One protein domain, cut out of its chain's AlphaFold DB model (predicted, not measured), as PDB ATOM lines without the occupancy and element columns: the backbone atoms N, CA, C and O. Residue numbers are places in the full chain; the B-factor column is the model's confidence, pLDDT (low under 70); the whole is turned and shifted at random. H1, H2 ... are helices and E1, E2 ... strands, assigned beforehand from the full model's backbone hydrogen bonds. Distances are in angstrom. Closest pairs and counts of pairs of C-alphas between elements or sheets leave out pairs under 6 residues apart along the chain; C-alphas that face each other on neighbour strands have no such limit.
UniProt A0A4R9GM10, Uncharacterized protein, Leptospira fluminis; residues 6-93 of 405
ATOM      1  N   ILE A   6      44.083  -1.680  15.660       78.38
ATOM      2  CA  ILE A   6      45.049  -1.382  14.612       78.38
ATOM      3  C   ILE A   6      44.874  -2.460  13.548       78.38
ATOM      4  O   ILE A   6      44.945  -3.653  13.851       78.38
ATOM      5  N   PHE A   7      44.600  -2.028  12.320       78.00
ATOM      6  CA  PHE A   7      44.550  -2.889  11.143       78.00
ATOM      7  C   PHE A   7      45.854  -2.730  10.361       78.00
ATOM      8  O   PHE A   7      46.362  -1.608  10.286       78.00
ATOM      9  N   PRO A   8      46.383  -3.807   9.768       75.69
ATOM     10  CA  PRO A   8      47.554  -3.720   8.918       75.69
ATOM     11  C   PRO A   8      47.209  -2.930   7.659       75.69
ATOM     12  O   PRO A   8      46.148  -3.110   7.052       75.69
ATOM     13  N   SER A   9      48.120  -2.057   7.249       69.31
ATOM     14  CA  SER A   9      48.103  -1.487   5.911       69.31
ATOM     15  C   SER A   9      48.424  -2.576   4.871       69.31
ATOM     16  O   SER A   9      49.090  -3.563   5.194       69.31
ATOM     17  N   PRO A  10      48.028  -2.411   3.595       64.81
ATOM     18  CA  PRO A  10      48.407  -3.345   2.532       64.81
ATOM     19  C   PRO A  10      49.925  -3.537   2.356       64.81
ATOM     20  O   PRO A  10      50.340  -4.488   1.702       64.81
ATOM     21  N   GLN A  11      50.748  -2.630   2.895       65.81
ATOM     22  CA  GLN A  11      52.213  -2.699   2.841       65.81
ATOM     23  C   GLN A  11      52.819  -3.378   4.077       65.81
ATOM     24  O   GLN A  11      53.990  -3.749   4.049       65.81
ATOM     25  N   ASP A  12      52.036  -3.543   5.144       70.12
ATOM     26  CA  ASP A  12      52.516  -4.038   6.436       70.12
ATOM     27  C   ASP A  12      52.711  -5.558   6.445       70.12
ATOM     28  O   ASP A  12      53.504  -6.081   7.225       70.12
ATOM     29  N   LEU A  13      51.969  -6.279   5.598       69.81
ATOM     30  CA  LEU A  13      52.015  -7.734   5.519       69.81
ATOM     31  C   LEU A  13      52.448  -8.164   4.114       69.81
ATOM     32  O   LEU A  13      51.834  -7.740   3.134       69.81
ATOM     33  N   PRO A  14      53.473  -9.027   3.984       59.59
ATOM     34  CA  PRO A  14      53.902  -9.521   2.688       59.59
ATOM     35  C   PRO A  14      52.778 -10.348   2.054       59.59
ATOM     36  O   PRO A  14      52.435 -11.435   2.524       59.59
ATOM     37  N   VAL A  15      52.204  -9.832   0.966       54.34
ATOM     38  CA  VAL A  15      51.254 -10.573   0.134       54.34
ATOM     39  C   VAL A  15      52.034 -11.665  -0.588       54.34
ATOM     40  O   VAL A  15      53.007 -11.371  -1.288       54.34
ATOM     41  N   ARG A  16      51.618 -12.929  -0.436       51.47
ATOM     42  CA  ARG A  16      52.132 -14.020  -1.273       51.47
ATOM     43  C   ARG A  16      51.735 -13.730  -2.717       51.47
ATOM     44  O   ARG A  16      50.615 -13.993  -3.131       51.47
ATOM     45  N   THR A  17      52.653 -13.131  -3.455       41.66
ATOM     46  CA  THR A  17      52.610 -13.107  -4.910       41.66
ATOM     47  C   THR A  17      53.107 -14.470  -5.362       41.66
ATOM     48  O   THR A  17      54.162 -14.903  -4.898       41.66
ATOM     49  N   ASP A  18      52.323 -15.157  -6.195       40.47
ATOM     50  CA  ASP A  18      52.631 -16.465  -6.791       40.47
ATOM     51  C   ASP A  18      53.921 -16.398  -7.628       40.47
ATOM     52  O   ASP A  18      53.916 -16.371  -8.856       40.47
ATOM     53  N   SER A  19      55.054 -16.322  -6.941       38.72
ATOM     54  CA  SER A  19      56.395 -16.354  -7.491       38.72
ATOM     55  C   SER A  19      57.133 -17.488  -6.796       38.72
ATOM     56  O   SER A  19      57.139 -17.599  -5.571       38.72
ATOM     57  N   GLU A  20      57.694 -18.378  -7.608       41.88
ATOM     58  CA  GLU A  20      58.345 -19.634  -7.224       41.88
ATOM     59  C   GLU A  20      59.649 -19.460  -6.416       41.88
ATOM     60  O   GLU A  20      60.492 -20.354  -6.400       41.88
ATOM     61  N   GLU A  21      59.839 -18.354  -5.695       38.81
ATOM     62  CA  GLU A  21      61.025 -18.137  -4.869       38.81
ATOM     63  C   GLU A  21      60.683 -18.131  -3.377       38.81
ATOM     64  O   GLU A  21      60.129 -17.206  -2.782       38.81
ATOM     65  N   SER A  22      61.047 -19.257  -2.776       43.12
ATOM     66  CA  SER A  22      60.922 -19.644  -1.383       43.12
ATOM     67  C   SER A  22      61.748 -18.776  -0.425       43.12
ATOM     68  O   SER A  22      62.748 -19.239   0.123       43.12
ATOM     69  N   ASN A  23      61.298 -17.558  -0.128       39.75
ATOM     70  CA  ASN A  23      61.643 -16.906   1.139       39.75
ATOM     71  C   ASN A  23      60.484 -17.088   2.120       39.75
ATOM     72  O   ASN A  23      59.588 -16.261   2.270       39.75
ATOM     73  N   SER A  24      60.488 -18.264   2.745       40.78
ATOM     74  CA  SER A  24      59.471 -18.766   3.660       40.78
ATOM     75  C   SER A  24      59.518 -18.055   5.016       40.78
ATOM     76  O   SER A  24      59.985 -18.624   6.001       40.78
ATOM     77  N   PHE A  25      58.981 -16.843   5.098       51.06
ATOM     78  CA  PHE A  25      58.336 -16.418   6.337       51.06
ATOM     79  C   PHE A  25      56.880 -16.905   6.269       51.06
ATOM     80  O   PHE A  25      56.133 -16.480   5.384       51.06
ATOM     81  N   PRO A  26      56.455 -17.863   7.118       63.03
ATOM     82  CA  PRO A  26      55.050 -18.219   7.241       63.03
ATOM     83  C   PRO A  26      54.226 -16.943   7.480       63.03
ATOM     84  O   PRO A  26      54.651 -16.132   8.303       63.03
ATOM     85  N   PRO A  27      53.059 -16.759   6.832       68.31
ATOM     86  CA  PRO A  27      52.202 -15.577   7.011       68.31
ATOM     87  C   PRO A  27      51.941 -15.207   8.482       68.31
ATOM     88  O   PRO A  27      51.811 -14.039   8.832       68.31
ATOM     89  N   ILE A  28      51.947 -16.207   9.366       77.31
ATOM     90  CA  ILE A  28      51.832 -16.035  10.814       77.31
ATOM     91  C   ILE A  28      53.042 -15.359  11.476       77.31
ATOM     92  O   ILE A  28      52.846 -14.584  12.405       77.31
ATOM     93  N   LEU A  29      54.277 -15.600  11.020       79.19
ATOM     94  CA  LEU A  29      55.458 -14.934  11.581       79.19
ATOM     95  C   LEU A  29      55.443 -13.442  11.248       79.19
ATOM     96  O   LEU A  29      55.641 -12.631  12.146       79.19
ATOM     97  N   ALA A  30      55.103 -13.089  10.005       79.31
ATOM     98  CA  ALA A  30      54.940 -11.694   9.602       79.31
ATOM     99  C   ALA A  30      53.821 -11.002  10.403       79.31
ATOM    100  O   ALA A  30      54.007  -9.896  10.898       79.31
ATOM    101  N   ALA A  31      52.687 -11.683  10.618       83.56
ATOM    102  CA  ALA A  31      51.610 -11.174  11.467       83.56
ATOM    103  C   ALA A  31      52.057 -10.935  12.921       83.56
ATOM    104  O   ALA A  31      51.627  -9.968  13.550       83.56
ATOM    105  N   MET A  32      52.916 -11.800  13.466       85.06
ATOM    106  CA  MET A  32      53.441 -11.661  14.827       85.06
ATOM    107  C   MET A  32      54.469 -10.547  14.967       85.06
ATOM    108  O   MET A  32      54.427  -9.819  15.958       85.06
ATOM    109  N   GLU A  33      55.379 -10.416  14.005       86.12
ATOM    110  CA  GLU A  33      56.337  -9.310  13.951       86.12
ATOM    111  C   GLU A  33      55.594  -7.980  13.865       86.12
ATOM    112  O   GLU A  33      55.775  -7.123  14.730       86.12
ATOM    113  N   TRP A  34      54.649  -7.877  12.929       88.31
ATOM    114  CA  TRP A  34      53.778  -6.716  12.796       88.31
ATOM    115  C   TRP A  34      52.992  -6.422  14.082       88.31
ATOM    116  O   TRP A  34      52.955  -5.284  14.550       88.31
ATOM    117  N   GLY A  35      52.393  -7.442  14.705       88.06
ATOM    118  CA  GLY A  35      51.661  -7.275  15.960       88.06
ATOM    119  C   GLY A  35      52.546  -6.727  17.079       88.06
ATOM    120  O   GLY A  35      52.138  -5.820  17.804       88.06
ATOM    121  N   LYS A  36      53.781  -7.227  17.187       88.75
ATOM    122  CA  LYS A  36      54.770  -6.771  18.171       88.75
ATOM    123  C   LYS A  36      55.178  -5.316  17.944       88.75
ATOM    124  O   LYS A  36      55.263  -4.554  18.906       88.75
ATOM    125  N   GLU A  37      55.411  -4.925  16.693       89.06
ATOM    126  CA  GLU A  37      55.716  -3.537  16.314       89.06
ATOM    127  C   GLU A  37      54.569  -2.581  16.667       89.06
ATOM    128  O   GLU A  37      54.809  -1.439  17.053       89.06
ATOM    129  N   ASN A  38      53.332  -3.082  16.632       87.12
ATOM    130  CA  ASN A  38      52.118  -2.341  16.970       87.12
ATOM    131  C   ASN A  38      51.673  -2.511  18.436       87.12
ATOM    132  O   ASN A  38      50.530  -2.213  18.782       87.12
ATOM    133  N   GLY A  39      52.578  -2.944  19.319       87.81
ATOM    134  CA  GLY A  39      52.359  -2.938  20.767       87.81
ATOM    135  C   GLY A  39      51.620  -4.154  21.325       87.81
ATOM    136  O   GLY A  39      51.165  -4.101  22.469       87.81
ATOM    137  N   ALA A  40      51.509  -5.247  20.565       89.38
ATOM    138  CA  ALA A  40      50.975  -6.494  21.092       89.38
ATOM    139  C   ALA A  40      51.981  -7.202  22.022       89.38
ATOM    140  O   ALA A  40      53.140  -7.415  21.661       89.38
ATOM    141  N   ASP A  41      51.528  -7.608  23.208       90.50
ATOM    142  CA  ASP A  41      52.252  -8.463  24.159       90.50
ATOM    143  C   ASP A  41      51.702  -9.900  24.191       90.50
ATOM    144  O   ASP A  41      52.393 -10.834  24.625       90.50
ATOM    145  N   SER A  42      50.495 -10.097  23.663       89.56
ATOM    146  CA  SER A  42      49.815 -11.380  23.588       89.56
ATOM    147  C   SER A  42      49.236 -11.667  22.202       89.56
ATOM    148  O   SER A  42      49.112 -10.787  21.351       89.56
ATOM    149  N   VAL A  43      48.905 -12.934  21.953       88.12
ATOM    150  CA  VAL A  43      48.311 -13.430  20.710       88.12
ATOM    151  C   VAL A  43      47.113 -14.312  20.993       88.12
ATOM    152  O   VAL A  43      47.015 -14.991  22.019       88.12
ATOM    153  N   SER A  44      46.167 -14.321  20.068       87.25
ATOM    154  CA  SER A  44      45.002 -15.190  20.118       87.25
ATOM    155  C   SER A  44      44.613 -15.685  18.757       87.25
ATOM    156  O   SER A  44      44.655 -14.955  17.774       87.25
ATOM    157  N   PHE A  45      44.206 -16.944  18.748       84.69
ATOM    158  CA  PHE A  45      43.794 -17.661  17.560       84.69
ATOM    159  C   PHE A  45      42.281 -17.751  17.569       84.69
ATOM    160  O   PHE A  45      41.717 -18.457  18.409       84.69
ATOM    161  N   LEU A  46      41.647 -17.004  16.676       82.62
ATOM    162  CA  LEU A  46      40.201 -16.934  16.572       82.62
ATOM    163  C   LEU A  46      39.762 -17.652  15.301       82.62
ATOM    164  O   LEU A  46      40.285 -17.347  14.231       82.62
ATOM    165  N   PRO A  47      38.809 -18.589  15.376       79.06
ATOM    166  CA  PRO A  47      38.187 -19.122  14.178       79.06
ATOM    167  C   PRO A  47      37.589 -17.990  13.338       79.06
ATOM    168  O   PRO A  47      37.003 -17.047  13.870       79.06
ATOM    169  N   ILE A  48      37.690 -18.098  12.017       77.69
ATOM    170  CA  ILE A  48      36.833 -17.302  11.135       77.69
ATOM    171  C   ILE A  48      35.363 -17.528  11.535       77.69
ATOM    172  O   ILE A  48      35.001 -18.617  11.975       77.69
ATOM    173  N   GLY A  49      34.516 -16.506  11.433       69.12
ATOM    174  CA  GLY A  49      33.122 -16.523  11.885       69.12
ATOM    175  C   GLY A  49      32.905 -16.023  13.321       69.12
ATOM    176  O   GLY A  49      31.757 -15.993  13.786       69.12
ATOM    177  N   THR A  50      33.977 -15.637  14.031       70.38
ATOM    178  CA  THR A  50      33.935 -15.076  15.396       70.38
ATOM    179  C   THR A  50      34.364 -13.606  15.444       70.38
ATOM    180  O   THR A  50      34.874 -13.133  16.459       70.38
ATOM    181  N   GLU A  51      34.161 -12.860  14.358       64.88
ATOM    182  CA  GLU A  51      34.569 -11.455  14.204       64.88
ATOM    183  C   GLU A  51      33.776 -10.485  15.109       64.88
ATOM    184  O   GLU A  51      34.051  -9.288  15.163       64.88
ATOM    185  N   GLY A  52      32.795 -10.990  15.866       60.50
ATOM    186  CA  GLY A  52      32.023 -10.212  16.830       60.50
ATOM    187  C   GLY A  52      32.877  -9.733  18.010       60.50
ATOM    188  O   GLY A  52      33.151 -10.485  18.945       60.50
ATOM    189  N   TRP A  53      33.229  -8.441  18.037       57.59
ATOM    190  CA  TRP A  53      34.168  -7.881  19.027       57.59
ATOM    191  C   TRP A  53      33.759  -8.034  20.493       57.59
ATOM    192  O   TRP A  53      34.610  -8.021  21.383       57.59
ATOM    193  N   SER A  54      32.462  -8.184  20.775       54.56
ATOM    194  CA  SER A  54      31.977  -8.433  22.138       54.56
ATOM    195  C   SER A  54      32.473  -9.756  22.723       54.56
ATOM    196  O   SER A  54      32.411  -9.942  23.938       54.56
ATOM    197  N   GLU A  55      32.963 -10.668  21.885       56.47
ATOM    198  CA  GLU A  55      33.367 -12.013  22.284       56.47
ATOM    199  C   GLU A  55      34.885 -12.167  22.422       56.47
ATOM    200  O   GLU A  55      35.327 -13.124  23.044       56.47
ATOM    201  N   ILE A  56      35.687 -11.198  21.961       61.72
ATOM    202  CA  ILE A  56      37.164 -11.278  21.961       61.72
ATOM    203  C   ILE A  56      37.741 -11.498  23.356       61.72
ATOM    204  O   ILE A  56      38.650 -12.300  23.533       61.72
ATOM    205  N   SER A  57      37.149 -10.855  24.365       58.31
ATOM    206  CA  SER A  57      37.542 -11.031  25.770       58.31
ATOM    207  C   SER A  57      37.390 -12.464  26.302       58.31
ATOM    208  O   SER A  57      37.950 -12.774  27.348       58.31
ATOM    209  N   ARG A  58      36.635 -13.331  25.616       67.38
ATOM    210  CA  ARG A  58      36.380 -14.721  26.025       67.38
ATOM    211  C   ARG A  58      37.383 -15.713  25.446       67.38
ATOM    212  O   ARG A  58      37.397 -16.859  25.883       67.38
ATOM    213  N   TRP A  59      38.173 -15.302  24.459       74.12
ATOM    214  CA  TRP A  59      39.114 -16.194  23.794       74.12
ATOM    215  C   TRP A  59      40.400 -16.331  24.599       74.12
ATOM    216  O   TRP A  59      40.830 -15.385  25.265       74.12
ATOM    217  N   GLU A  60      41.029 -17.499  24.495       80.38
ATOM    218  CA  GLU A  60      42.316 -17.777  25.130       80.38
ATOM    219  C   GLU A  60      43.392 -16.817  24.629       80.38
ATOM    220  O   GLU A  60      43.457 -16.487  23.443       80.38
ATOM    221  N   GLU A  61      44.226 -16.376  25.561       84.94
ATOM    222  CA  GLU A  61      45.290 -15.417  25.332       84.94
ATOM    223  C   GLU A  61      46.628 -16.065  25.662       84.94
ATOM    224  O   GLU A  61      46.813 -16.644  26.734       84.94
ATOM    225  N   PHE A  62      47.556 -15.978  24.718       85.56
ATOM    226  CA  PHE A  62      48.875 -16.575  24.825       85.56
ATOM    227  C   PHE A  62      49.929 -15.472  24.791       85.56
ATOM    228  O   PHE A  62      49.747 -14.498  24.067       85.56
ATOM    229  N   PRO A  63      51.048 -15.593  25.519       84.94
ATOM    230  CA  PRO A  63      52.124 -14.618  25.395       84.94
ATOM    231  C   PRO A  63      52.660 -14.621  23.958       84.94
ATOM    232  O   PRO A  63      52.798 -15.685  23.360       84.94
ATOM    233  N   LEU A  64      52.981 -13.454  23.395       81.50
ATOM    234  CA  LEU A  64      53.461 -13.340  22.016       81.50
ATOM    235  C   LEU A  64      54.880 -13.932  21.887       81.50
ATOM    236  O   LEU A  64      55.888 -13.236  22.004       81.50
ATOM    237  N   ARG A  65      54.955 -15.255  21.700       74.56
ATOM    238  CA  ARG A  65      56.195 -16.033  21.585       74.56
ATOM    239  C   ARG A  65      56.144 -16.943  20.369       74.56
ATOM    240  O   ARG A  65      55.151 -17.635  20.146       74.56
ATOM    241  N   THR A  66      57.235 -16.978  19.614       65.50
ATOM    242  CA  THR A  66      57.374 -17.765  18.381       65.50
ATOM    243  C   THR A  66      57.192 -19.268  18.596       65.50
ATOM    244  O   THR A  66      56.772 -19.957  17.672       65.50
ATOM    245  N   GLU A  67      57.435 -19.795  19.804       63.22
ATOM    246  CA  GLU A  67      57.260 -21.229  20.087       63.22
ATOM    247  C   GLU A  67      55.784 -21.671  20.119       63.22
ATOM    248  O   GLU A  67      55.483 -22.826  19.831       63.22
ATOM    249  N   ILE A  68      54.844 -20.766  20.419       59.81
ATOM    250  CA  ILE A  68      53.404 -21.091  20.523       59.81
ATOM    251  C   ILE A  68      52.791 -21.375  19.143       59.81
ATOM    252  O   ILE A  68      51.810 -22.105  19.026       59.81
ATOM    253  N   VAL A  69      53.425 -20.860  18.087       55.09
ATOM    254  CA  VAL A  69      53.055 -21.050  16.676       55.09
ATOM    255  C   VAL A  69      53.280 -22.484  16.197       55.09
ATOM    256  O   VAL A  69      52.704 -22.893  15.194       55.09
ATOM    257  N   GLN A  70      54.101 -23.269  16.902       51.03
ATOM    258  CA  GLN A  70      54.416 -24.647  16.511       51.03
ATOM    259  C   GLN A  70      53.281 -25.641  16.804       51.03
ATOM    260  O   GLN A  70      53.358 -26.791  16.379       51.03
ATOM    261  N   ALA A  71      52.218 -25.221  17.499       50.88
ATOM    262  CA  ALA A  71      50.996 -26.005  17.603       50.88
ATOM    263  C   ALA A  71      50.196 -25.872  16.294       50.88
ATOM    264  O   ALA A  71      49.804 -24.767  15.931       50.88
ATOM    265  N   GLU A  72      49.966 -26.995  15.608       55.56
ATOM    266  CA  GLU A  72      49.305 -27.182  14.301       55.56
ATOM    267  C   GLU A  72      47.912 -26.512  14.158       55.56
ATOM    268  O   GLU A  72      46.885 -27.182  14.046       55.56
ATOM    269  N   LYS A  73      47.829 -25.180  14.169       66.75
ATOM    270  CA  LYS A  73      46.605 -24.440  13.837       66.75
ATOM    271  C   LYS A  73      46.693 -23.965  12.392       66.75
ATOM    272  O   LYS A  73      47.607 -23.227  12.034       66.75
ATOM    273  N   GLU A  74      45.732 -24.370  11.561       76.44
ATOM    274  CA  GLU A  74      45.602 -23.861  10.193       76.44
ATOM    275  C   GLU A  74      45.204 -22.384  10.235       76.44
ATOM    276  O   GLU A  74      44.048 -22.033  10.471       76.44
ATOM    277  N   VAL A  75      46.182 -21.504  10.050       77.56
ATOM    278  CA  VAL A  75      45.968 -20.058   9.973       77.56
ATOM    279  C   VAL A  75      45.231 -19.735   8.682       77.56
ATOM    280  O   VAL A  75      45.542 -20.285   7.625       77.56
ATOM    281  N   SER A  76      44.253 -18.842   8.772       75.75
ATOM    282  CA  SER A  76      43.560 -18.326   7.607       75.75
ATOM    283  C   SER A  76      44.147 -16.995   7.161       75.75
ATOM    284  O   SER A  76      44.459 -16.128   7.972       75.75
ATOM    285  N   ASP A  77      44.257 -16.853   5.849       74.56
ATOM    286  CA  ASP A  77      44.709 -15.684   5.105       74.56
ATOM    287  C   ASP A  77      43.547 -14.851   4.539       74.56
ATOM    288  O   ASP A  77      43.767 -13.812   3.926       74.56
ATOM    289  N   LEU A  78      42.301 -15.286   4.761       76.94
ATOM    290  CA  LEU A  78      41.105 -14.611   4.247       76.94
ATOM    291  C   LEU A  78      40.816 -13.272   4.932       76.94
ATOM    292  O   LEU A  78      40.217 -12.384   4.333       76.94
ATOM    293  N   LEU A  79      41.210 -13.142   6.197       77.69
ATOM    294  CA  LEU A  79      41.059 -11.919   6.973       77.69
ATOM    295  C   LEU A  79      42.445 -11.461   7.434       77.69
ATOM    296  O   LEU A  79      43.239 -12.297   7.879       77.69
ATOM    297  N   PRO A  80      42.750 -10.155   7.371       79.56
ATOM    298  CA  PRO A  80      43.998  -9.652   7.916       79.56
ATOM    299  C   PRO A  80      44.025  -9.839   9.443       79.56
ATOM    300  O   PRO A  80      42.985  -9.678  10.094       79.56
ATOM    301  N   PRO A  81      45.191 -10.148  10.041       84.81
ATOM    302  CA  PRO A  81      45.350 -10.085  11.490       84.81
ATOM    303  C   PRO A  81      45.104  -8.653  11.975       84.81
ATOM    304  O   PRO A  81      45.156  -7.705  11.195       84.81
ATOM    305  N   LEU A  82      44.851  -8.476  13.267       85.56
ATOM    306  CA  LEU A  82      44.645  -7.143  13.836       85.56
ATOM    307  C   LEU A  82      45.137  -7.070  15.278       85.56
ATOM    308  O   LEU A  82      45.125  -8.073  15.990       85.56
ATOM    309  N   VAL A  83      45.534  -5.885  15.731       85.19
ATOM    310  CA  VAL A  83      45.860  -5.658  17.144       85.19
ATOM    311  C   VAL A  83      44.668  -5.012  17.824       85.19
ATOM    312  O   VAL A  83      44.161  -3.985  17.382       85.19
ATOM    313  N   PHE A  84      44.213  -5.629  18.908       82.69
ATOM    314  CA  PHE A  84      43.188  -5.102  19.789       82.69
ATOM    315  C   PHE A  84      43.796  -4.835  21.161       82.69
ATOM    316  O   PHE A  84      44.145  -5.772  21.879       82.69
ATOM    317  N   ARG A  85      43.889  -3.560  21.554       81.81
ATOM    318  CA  ARG A  85      44.627  -3.134  22.755       81.81
ATOM    319  C   ARG A  85      46.091  -3.590  22.666       81.81
ATOM    320  O   ARG A  85      46.823  -3.077  21.838       81.81
ATOM    321  N   ASN A  86      46.500  -4.550  23.484       87.50
ATOM    322  CA  ASN A  86      47.826  -5.170  23.511       87.50
ATOM    323  C   ASN A  86      47.810  -6.611  22.965       87.50
ATOM    324  O   ASN A  86      48.754  -7.364  23.162       87.50
ATOM    325  N   ARG A  87      46.748  -7.021  22.268       87.06
ATOM    326  CA  ARG A  87      46.533  -8.413  21.863       87.06
ATOM    327  C   ARG A  87      46.439  -8.544  20.347       87.06
ATOM    328  O   ARG A  87      45.550  -7.963  19.730       87.06
ATOM    329  N   LEU A  88      47.317  -9.344  19.750       88.81
ATOM    330  CA  LEU A  88      47.270  -9.716  18.338       88.81
ATOM    331  C   LEU A  88      46.212 -10.800  18.114       88.81
ATOM    332  O   LEU A  88      46.258 -11.867  18.724       88.81
ATOM    333  N   LEU A  89      45.279 -10.558  17.206       87.00
ATOM    334  CA  LEU A  89      44.295 -11.538  16.772       87.00
ATOM    335  C   LEU A  89      44.719 -12.108  15.423       87.00
ATOM    336  O   LEU A  89      44.923 -11.369  14.458       87.00
ATOM    337  N   VAL A  90      44.839 -13.429  15.374       86.75
ATOM    338  CA  VAL A  90      45.157 -14.200  14.174       86.75
ATOM    339  C   VAL A  90      43.990 -15.127  13.886       86.75
ATOM    340  O   VAL A  90      43.504 -15.830  14.776       86.75
ATOM    341  N   TRP A  91      43.551 -15.145  12.635       84.12
ATOM    342  CA  TRP A  91      42.420 -15.958  12.223       84.12
ATOM    343  C   TRP A  91      42.863 -17.381  11.917       84.12
ATOM    344  O   TRP A  91      43.879 -17.604  11.263       84.12
ATOM    345  N   THR A  92      42.094 -18.359  12.367       81.06
ATOM    346  CA  THR A  92      42.285 -19.769  12.033       81.06
ATOM    347  C   THR A  92      41.123 -20.259  11.195       81.06
ATOM    348  O   THR A  92      39.979 -19.850  11.409       81.06
ATOM    349  N   ARG A  93      41.401 -21.161  10.258       76.19
ATOM    350  CA  ARG A  93      40.353 -21.872   9.531       76.19
ATOM    351  C   ARG A  93      39.528 -22.677  10.520       76.19
ATOM    352  O   ARG A  93      40.066 -23.317  11.428       76.19
TER     353      ARG A  93
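AT A GLANCE: This is residues 6 to 93 of the 405 residues of an uncharacterized protein of Leptospira fluminis (UniProt A0A4R9GM10). Helix H1 lies over one face of a small mixed sheet, E1 E3 E2, making two layers; residues 17 to 24 stick out. The 88 printed residues, under half in named elements, run H1, E1, H2, H3, E2, E3, class mixed. The whole is compact, radius of gyration of the C-alphas 12.7 A, spanning 40 by 26 by 25 A.

HOW THE PARTS SIT: Past residue 26 find H1, residues 27 to 37, over E3, residues 87 to 92; their closest C-alphas, 35 and 88, are 5.6 A apart. E1, residues 42 to 47, is parallel to E3, N 44 to O 88 2.8 A. E2, residues 82 to 84, makes an antiparallel hairpin with E3, N 84 to O 87 2.8 A. H2, residues 53 to 58, only grazes the sheet; H3, residues 66 to 70, is not on it. Every O i to N i+4 pair in H1 is within hydrogen-bond range; H2 has 0 of 2, H3 0 of 1, but at i+3 2 of 3 and 2 of 2.

IN THESE COORDINATES: Find C-alpha 27 at (52.202, -15.577, 7.011); H1 runs 15.6 A. E3 ends at C-alpha 92, (42.285, -19.769, 12.033).

THE WHOLE: The printed part has no cut; the H3 to E2 link is long; 35 residues have pLDDT under 70.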